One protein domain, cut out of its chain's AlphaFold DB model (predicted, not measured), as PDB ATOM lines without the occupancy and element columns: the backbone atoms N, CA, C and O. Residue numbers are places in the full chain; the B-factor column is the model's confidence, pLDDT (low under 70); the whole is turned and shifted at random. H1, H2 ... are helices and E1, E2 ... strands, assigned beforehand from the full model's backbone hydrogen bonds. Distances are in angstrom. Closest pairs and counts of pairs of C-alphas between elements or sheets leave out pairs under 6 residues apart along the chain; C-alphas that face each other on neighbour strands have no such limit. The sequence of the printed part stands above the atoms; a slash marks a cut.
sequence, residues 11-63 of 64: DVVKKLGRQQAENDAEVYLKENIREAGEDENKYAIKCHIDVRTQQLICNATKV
ATOM      1  N   ASP A  11      -9.035   5.835 -17.749       51.25
ATOM      2  CA  ASP A  11     -10.308   6.361 -18.265       51.25
ATOM      3  C   ASP A  11     -11.493   6.107 -17.307       51.25
ATOM      4  O   ASP A  11     -12.382   6.948 -17.168       51.25
ATOM      5  N   VAL A  12     -11.468   4.986 -16.575       53.16
ATOM      6  CA  VAL A  12     -12.512   4.592 -15.606       53.16
ATOM      7  C   VAL A  12     -12.510   5.545 -14.405       53.16
ATOM      8  O   VAL A  12     -13.560   6.023 -13.975       53.16
ATOM      9  N   VAL A  13     -11.320   5.925 -13.932       54.91
ATOM     10  CA  VAL A  13     -11.130   6.857 -12.806       54.91
ATOM     11  C   VAL A  13     -11.647   8.261 -13.131       54.91
ATOM     12  O   VAL A  13     -12.179   8.947 -12.256       54.91
ATOM     13  N   LYS A  14     -11.508   8.695 -14.390       55.50
ATOM     14  CA  LYS A  14     -11.971  10.010 -14.852       55.50
ATOM     15  C   LYS A  14     -13.490  10.092 -15.037       55.50
ATOM     16  O   LYS A  14     -14.031  11.183 -14.889       55.50
ATOM     17  N   LYS A  15     -14.159   8.980 -15.366       57.72
ATOM     18  CA  LYS A  15     -15.602   8.948 -15.679       57.72
ATOM     19  C   LYS A  15     -16.503   8.591 -14.498       57.72
ATOM     20  O   LYS A  15     -17.588   9.149 -14.405       57.72
ATOM     21  N   LEU A  16     -16.075   7.690 -13.611       59.72
ATOM     22  CA  LEU A  16     -16.911   7.184 -12.508       59.72
ATOM     23  C   LEU A  16     -16.653   7.899 -11.171       59.72
ATOM     24  O   LEU A  16     -17.461   7.815 -10.254       59.72
ATOM     25  N   GLY A  17     -15.555   8.652 -11.066       69.75
ATOM     26  CA  GLY A  17     -15.095   9.233  -9.806       69.75
ATOM     27  C   GLY A  17     -14.273   8.227  -8.995       69.75
ATOM     28  O   GLY A  17     -14.520   7.023  -9.017       69.75
ATOM     29  N   ARG A  18     -13.252   8.723  -8.282       72.44
ATOM     30  CA  ARG A  18     -12.264   7.879  -7.581       72.44
ATOM     31  C   ARG A  18     -12.911   6.894  -6.606       72.44
ATOM     32  O   ARG A  18     -12.579   5.720  -6.631       72.44
ATOM     33  N   GLN A  19     -13.874   7.371  -5.821       75.25
ATOM     34  CA  GLN A  19     -14.589   6.569  -4.828       75.25
ATOM     35  C   GLN A  19     -15.355   5.398  -5.465       75.25
ATOM     36  O   GLN A  19     -15.339   4.288  -4.946       75.25
ATOM     37  N   GLN A  20     -16.008   5.638  -6.606       76.50
ATOM     38  CA  GLN A  20     -16.789   4.619  -7.305       76.50
ATOM     39  C   GLN A  20     -15.875   3.534  -7.880       76.50
ATOM     40  O   GLN A  20     -16.135   2.355  -7.701       76.50
ATOM     41  N   ALA A  21     -14.761   3.932  -8.501       77.69
ATOM     42  CA  ALA A  21     -13.786   2.994  -9.051       77.69
ATOM     43  C   ALA A  21     -13.102   2.138  -7.966       77.69
ATOM     44  O   ALA A  21     -12.773   0.979  -8.213       77.69
ATOM     45  N   GLU A  22     -12.893   2.689  -6.768       80.69
ATOM     46  CA  GLU A  22     -12.392   1.934  -5.614       80.69
ATOM     47  C   GLU A  22     -13.416   0.906  -5.118       80.69
ATOM     48  O   GLU A  22     -13.050  -0.249  -4.898       80.69
ATOM     49  N   ASN A  23     -14.690   1.299  -5.015       83.75
ATOM     50  CA  ASN A  23     -15.778   0.409  -4.608       83.75
ATOM     51  C   ASN A  23     -16.014  -0.717  -5.622       83.75
ATOM     52  O   ASN A  23     -16.075  -1.881  -5.233       83.75
ATOM     53  N   ASP A  24     -16.105  -0.391  -6.913       83.38
ATOM     54  CA  ASP A  24     -16.337  -1.378  -7.974       83.38
ATOM     55  C   ASP A  24     -15.221  -2.424  -8.003       83.38
ATOM     56  O   ASP A  24     -15.468  -3.616  -8.173       83.38
ATOM     57  N   ALA A  25     -13.977  -2.001  -7.781       83.44
ATOM     58  CA  ALA A  25     -12.866  -2.931  -7.740       83.44
ATOM     59  C   ALA A  25     -12.805  -3.774  -6.465       83.44
ATOM     60  O   ALA A  25     -12.344  -4.914  -6.516       83.44
ATOM     61  N   GLU A  26     -13.268  -3.242  -5.332       84.62
ATOM     62  CA  GLU A  26     -13.441  -4.040  -4.122       84.62
ATOM     63  C   GLU A  26     -14.483  -5.140  -4.350       84.62
ATOM     64  O   GLU A  26     -14.213  -6.300  -4.038       84.62
ATOM     65  N   VAL A  27     -15.629  -4.799  -4.950       84.94
ATOM     66  CA  VAL A  27     -16.675  -5.766  -5.321       84.94
ATOM     67  C   VAL A  27     -16.122  -6.809  -6.288       84.94
ATOM     68  O   VAL A  27     -16.242  -8.004  -6.031       84.94
ATOM     69  N   TYR A  28     -15.421  -6.375  -7.337       84.94
ATOM     70  CA  TYR A  28     -14.814  -7.284  -8.306       84.94
ATOM     71  C   TYR A  28     -13.819  -8.252  -7.649       84.94
ATOM     72  O   TYR A  28     -13.772  -9.436  -7.983       84.94
ATOM     73  N   LEU A  29     -13.019  -7.779  -6.688       83.44
ATOM     74  CA  LEU A  29     -12.070  -8.639  -5.985       83.44
ATOM     75  C   LEU A  29     -12.775  -9.635  -5.053       83.44
ATOM     76  O   LEU A  29     -12.349 -10.786  -4.978       83.44
ATOM     77  N   LYS A  30     -13.854  -9.217  -4.380       84.06
ATOM     78  CA  LYS A  30     -14.704 -10.108  -3.574       84.06
ATOM     79  C   LYS A  30     -15.308 -11.223  -4.420       84.06
ATOM     80  O   LYS A  30     -15.195 -12.393  -4.057       84.06
ATOM     81  N   GLU A  31     -15.860 -10.876  -5.581       85.06
ATOM     82  CA  GLU A  31     -16.422 -11.853  -6.515       85.06
ATOM     83  C   GLU A  31     -15.368 -12.850  -7.000       85.06
ATOM     84  O   GLU A  31     -15.619 -14.051  -6.954       85.06
ATOM     85  N   ASN A  32     -14.161 -12.393  -7.351       84.25
ATOM     86  CA  ASN A  32     -13.060 -13.284  -7.740       84.25
ATOM     87  C   ASN A  32     -12.642 -14.249  -6.617       84.25
ATOM     88  O   ASN A  32     -12.338 -15.411  -6.881       84.25
ATOM     89  N   ILE A  33     -12.603 -13.787  -5.362       83.19
ATOM     90  CA  ILE A  33     -12.285 -14.644  -4.206       83.19
ATOM     91  C   ILE A  33     -13.372 -15.710  -4.028       83.19
ATOM     92  O   ILE A  33     -13.054 -16.886  -3.840       83.19
ATOM     93  N   ARG A  34     -14.642 -15.315  -4.170       82.94
ATOM     94  CA  ARG A  34     -15.786 -16.228  -4.121       82.94
ATOM     95  C   ARG A  34     -15.749 -17.254  -5.256       82.94
ATOM     96  O   ARG A  34     -15.965 -18.437  -5.011       82.94
ATOM     97  N   GLU A  35     -15.444 -16.830  -6.484       82.94
ATOM     98  CA  GLU A  35     -15.290 -17.715  -7.649       82.94
ATOM     99  C   GLU A  35     -14.106 -18.679  -7.506       82.94
ATOM    100  O   GLU A  35     -14.186 -19.826  -7.943       82.94
ATOM    101  N   ALA A  36     -13.036 -18.260  -6.827       82.81
ATOM    102  CA  ALA A  36     -11.917 -19.129  -6.467       82.81
ATOM    103  C   ALA A  36     -12.265 -20.155  -5.365       82.81
ATOM    104  O   ALA A  36     -11.414 -20.970  -5.000       82.81
ATOM    105  N   GLY A  37     -13.496 -20.137  -4.842       83.31
ATOM    106  CA  GLY A  37     -13.973 -21.047  -3.801       83.31
ATOM    107  C   GLY A  37     -13.537 -20.657  -2.390       83.31
ATOM    108  O   GLY A  37     -13.603 -21.486  -1.481       83.31
ATOM    109  N   GLU A  38     -13.078 -19.420  -2.186       80.38
ATOM    110  CA  GLU A  38     -12.742 -18.903  -0.865       80.38
ATOM    111  C   GLU A  38     -13.832 -17.969  -0.321       80.38
ATOM    112  O   GLU A  38     -14.556 -17.306  -1.059       80.38
ATOM    113  N   ASP A  39     -13.961 -17.932   1.006       80.12
ATOM    114  CA  ASP A  39     -14.921 -17.064   1.688       80.12
ATOM    115  C   ASP A  39     -14.389 -15.627   1.706       80.12
ATOM    116  O   ASP A  39     -13.379 -15.338   2.354       80.12
ATOM    117  N   GLU A  40     -15.064 -14.728   0.990       76.25
ATOM    118  CA  GLU A  40     -14.730 -13.303   0.917       76.25
ATOM    119  C   GLU A  40     -14.679 -12.633   2.300       76.25
ATOM    120  O   GLU A  40     -13.879 -11.721   2.506       76.25
ATOM    121  N   ASN A  41     -15.445 -13.129   3.283       78.75
ATOM    122  CA  ASN A  41     -15.455 -12.586   4.645       78.75
ATOM    123  C   ASN A  41     -14.159 -12.883   5.407       78.75
ATOM    124  O   ASN A  41     -13.851 -12.210   6.390       78.75
ATOM    125  N   LYS A  42     -13.365 -13.849   4.929       82.38
ATOM    126  CA  LYS A  42     -12.020 -14.135   5.445       82.38
ATOM    127  C   LYS A  42     -10.961 -13.216   4.854       82.38
ATOM    128  O   LYS A  42      -9.772 -13.423   5.083       82.38
ATOM    129  N   TYR A  43     -11.348 -12.211   4.074       81.69
ATOM    130  CA  TYR A  43     -10.426 -11.273   3.459       81.69
ATOM    131  C   TYR A  43     -10.815  -9.831   3.781       81.69
ATOM    132  O   TYR A  43     -11.838  -9.312   3.352       81.69
ATOM    133  N   ALA A  44      -9.930  -9.137   4.491       81.19
ATOM    134  CA  ALA A  44      -9.963  -7.692   4.622       81.19
ATOM    135  C   ALA A  44      -9.412  -7.099   3.323       81.19
ATOM    136  O   ALA A  44      -8.196  -7.081   3.092       81.19
ATOM    137  N   ILE A  45     -10.324  -6.662   2.457       83.19
ATOM    138  CA  ILE A  45     -10.002  -6.056   1.169       83.19
ATOM    139  C   ILE A  45     -10.000  -4.542   1.322       83.19
ATOM    140  O   ILE A  45     -10.883  -3.966   1.947       83.19
ATOM    141  N   LYS A  46      -8.979  -3.896   0.762       82.25
ATOM    142  CA  LYS A  46      -8.902  -2.440   0.677       82.25
ATOM    143  C   LYS A  46      -8.366  -2.035  -0.686       82.25
ATOM    144  O   LYS A  46      -7.202  -2.314  -0.997       82.25
ATOM    145  N   CYS A  47      -9.199  -1.359  -1.465       83.94
ATOM    146  CA  CYS A  47      -8.833  -0.764  -2.745       83.94
ATOM    147  C   CYS A  47      -8.662   0.751  -2.597       83.94
ATOM    148  O   CYS A  47      -9.406   1.397  -1.868       83.94
ATOM    149  N   HIS A  48      -7.640   1.315  -3.237       82.00
ATOM    150  CA  HIS A  48      -7.444   2.761  -3.334       82.00
ATOM    151  C   HIS A  48      -6.712   3.114  -4.626       82.00
ATOM    152  O   HIS A  48      -5.915   2.319  -5.130       82.00
ATOM    153  N   ILE A  49      -6.955   4.306  -5.160       78.31
ATOM    154  CA  ILE A  49      -6.236   4.820  -6.323       78.31
ATOM    155  C   ILE A  49      -5.026   5.613  -5.841       78.31
ATOM    156  O   ILE A  49      -5.149   6.646  -5.181       78.31
ATOM    157  N   ASP A  50      -3.838   5.154  -6.216       80.19
ATOM    158  CA  ASP A  50      -2.617   5.916  -6.011       80.19
ATOM    159  C   ASP A  50      -2.630   7.139  -6.934       80.19
ATOM    160  O   ASP A  50      -2.527   7.041  -8.155       80.19
ATOM    161  N   VAL A  51      -2.745   8.318  -6.333       74.00
ATOM    162  CA  VAL A  51      -2.811   9.610  -7.029       74.00
ATOM    163  C   VAL A  51      -1.536   9.948  -7.804       74.00
ATOM    164  O   VAL A  51      -1.598  10.744  -8.739       74.00
ATOM    165  N   ARG A  52      -0.389   9.370  -7.427       77.31
ATOM    166  CA  ARG A  52       0.904   9.618  -8.083       77.31
ATOM    167  C   ARG A  52       1.054   8.791  -9.349       77.31
ATOM    168  O   ARG A  52       1.561   9.293 -10.345       77.31
ATOM    169  N   THR A  53       0.619   7.537  -9.305       76.75
ATOM    170  CA  THR A  53       0.749   6.594 -10.426       76.75
ATOM    171  C   THR A  53      -0.539   6.445 -11.238       76.75
ATOM    172  O   THR A  53      -0.514   5.849 -12.309       76.75
ATOM    173  N   GLN A  54      -1.653   7.003 -10.748       72.00
ATOM    174  CA  GLN A  54      -3.021   6.802 -11.246       72.00
ATOM    175  C   GLN A  54      -3.416   5.325 -11.351       72.00
ATOM    176  O   GLN A  54      -4.274   4.956 -12.151       72.00
ATOM    177  N   GLN A  55      -2.789   4.470 -10.546       75.69
ATOM    178  CA  GLN A  55      -3.071   3.044 -10.529       75.69
ATOM    179  C   GLN A  55      -4.037   2.723  -9.407       75.69
ATOM    180  O   GLN A  55      -3.890   3.203  -8.284       75.69
ATOM    181  N   LEU A  56      -4.994   1.854  -9.705       77.56
ATOM    182  CA  LEU A  56      -5.778   1.219  -8.669       77.56
ATOM    183  C   LEU A  56      -4.926   0.149  -7.971       77.56
ATOM    184  O   LEU A  56      -4.313  -0.702  -8.612       77.56
ATOM    185  N   ILE A  57      -4.895   0.192  -6.645       81.50
ATOM    186  CA  ILE A  57      -4.191  -0.772  -5.808       81.50
ATOM    187  C   ILE A  57      -5.203  -1.409  -4.865       81.50
ATOM    188  O   ILE A  57      -5.735  -0.748  -3.974       81.50
ATOM    189  N   CYS A  58      -5.413  -2.714  -5.025       80.00
ATOM    190  CA  CYS A  58      -6.244  -3.519  -4.142       80.00
ATOM    191  C   CYS A  58      -5.378  -4.481  -3.329       80.00
ATOM    192  O   CYS A  58      -4.599  -5.252  -3.882       80.00
ATOM    193  N   ASN A  59      -5.517  -4.448  -2.007       82.00
ATOM    194  CA  ASN A  59      -4.878  -5.407  -1.113       82.00
ATOM    195  C   ASN A  59      -5.952  -6.283  -0.475       82.00
ATOM    196  O   ASN A  59      -6.875  -5.750   0.129       82.00
ATOM    197  N   ALA A  60      -5.798  -7.603  -0.569       81.88
ATOM    198  CA  ALA A  60      -6.602  -8.571   0.168       81.88
ATOM    199  C   ALA A  60      -5.735  -9.197   1.267       81.88
ATOM    200  O   ALA A  60      -4.736  -9.861   0.981       81.88
ATOM    201  N   THR A  61      -6.092  -8.958   2.527       80.88
ATOM    202  CA  THR A  61      -5.404  -9.537   3.688       80.88
ATOM    203  C   THR A  61      -6.293 -10.599   4.300       80.88
ATOM    204  O   THR A  61      -7.408 -10.289   4.700       80.88
ATOM    205  N   LYS A  62      -5.811 -11.841   4.390       79.31
ATOM    206  CA  LYS A  62      -6.576 -12.918   5.019       79.31
ATOM    207  C   LYS A  62      -6.735 -12.627   6.516       79.31
ATOM    208  O   LYS A  62      -5.735 -12.519   7.223       79.31
ATOM    209  N   VAL A  63      -7.971 -12.465   6.963       73.25
ATOM    210  CA  VAL A  63      -8.392 -12.376   8.363       73.25
ATOM    211  C   VAL A  63      -9.102 -13.689   8.674       73.25
ATOM    212  O   VAL A  63      -9.973 -14.105   7.922       73.25
TER     213      VAL A  63
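Overview. This is residues 11 to 63 of the 64 residues of an uncharacterized protein of Paenibacillus chitinolyticus (UniProt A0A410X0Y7). A long helix, H2, packs along one face of a two-stranded hairpin, E1 and E2, mostly over E1, and the other face of the hairpin is bare. A short helix, H1, makes a corner at the beginning of H2, turned about perpendicular to it. The printed part has 53 residues, with two named helices and then two named strands in the order H1, H2, E1, E2; the sheet has the order E1, E2 and is antiparallel, and the class is mixed, helices and strands. The whole is only just compact, close to loose, with a radius of gyration of the C-alphas of 11.8 A, and its outline is elongated, 33 by 18 by 14 A.

Arrangement. H1, residues 11 to 16, and H2, residues 18 to 35, are close but not clearly touching, with 2 pairs of C-alphas within 8 A. Their closest C-alphas, those of Val 13 and Ala 21, are 6.0 A apart. Their lines stand at 78 degrees, about perpendicular. In both helices every O i to N i+4 pair is within hydrogen-bond range. H2 and E1, residues 43 to 50, have 11 pairs of C-alphas within 8 A, the closest those of Glu 22 and Cys 47 at 5.3 A. H2 and E2, residues 55 to 62, have 4 such pairs, the closest those of Glu 26 and Cys 58 at 7.2 A. E1 and E2 are antiparallel neighbours and a hairpin, with 164 degrees between their directions. The C-alphas of Cys 47 and Cys 58 face each other at 4.0 A. N 44 and O 61, 2.8 A apart, and N 57 and O 48, 2.8 A apart, are within hydrogen-bond range. H1 is apart from E2, and only just apart from E1, with their closest C-alphas at 8.4 A.

Along the chain. H1 begins at C-alpha 11 at (-10.308, 6.361, -18.265) and has 6 residues. H2, from Arg 18 to Glu 35, is 25.8 A long and ends at C-alpha 35 at (-15.290, -17.715, -7.649). E1, from Tyr 43 to Asp 50, measures 21.1 A. E2, from Gln 55 to Lys 62, measures 22.6 A and ends at C-alpha 62 at (-6.576, -12.918, 5.019).

Size, cuts and confidence. The two C-alphas farthest apart, those of Gly 37 and Arg 52, are 34.4 A from each other. The printed part, residues 11 to 63, has no cut. The links from H1 to H2 and from E1 to E2 are tight, and the link from H2 to E1, with 7 residues, is short. The mean pLDDT of the printed part is 77.4, and the model's confidence is under 70 at residues 11 to 17.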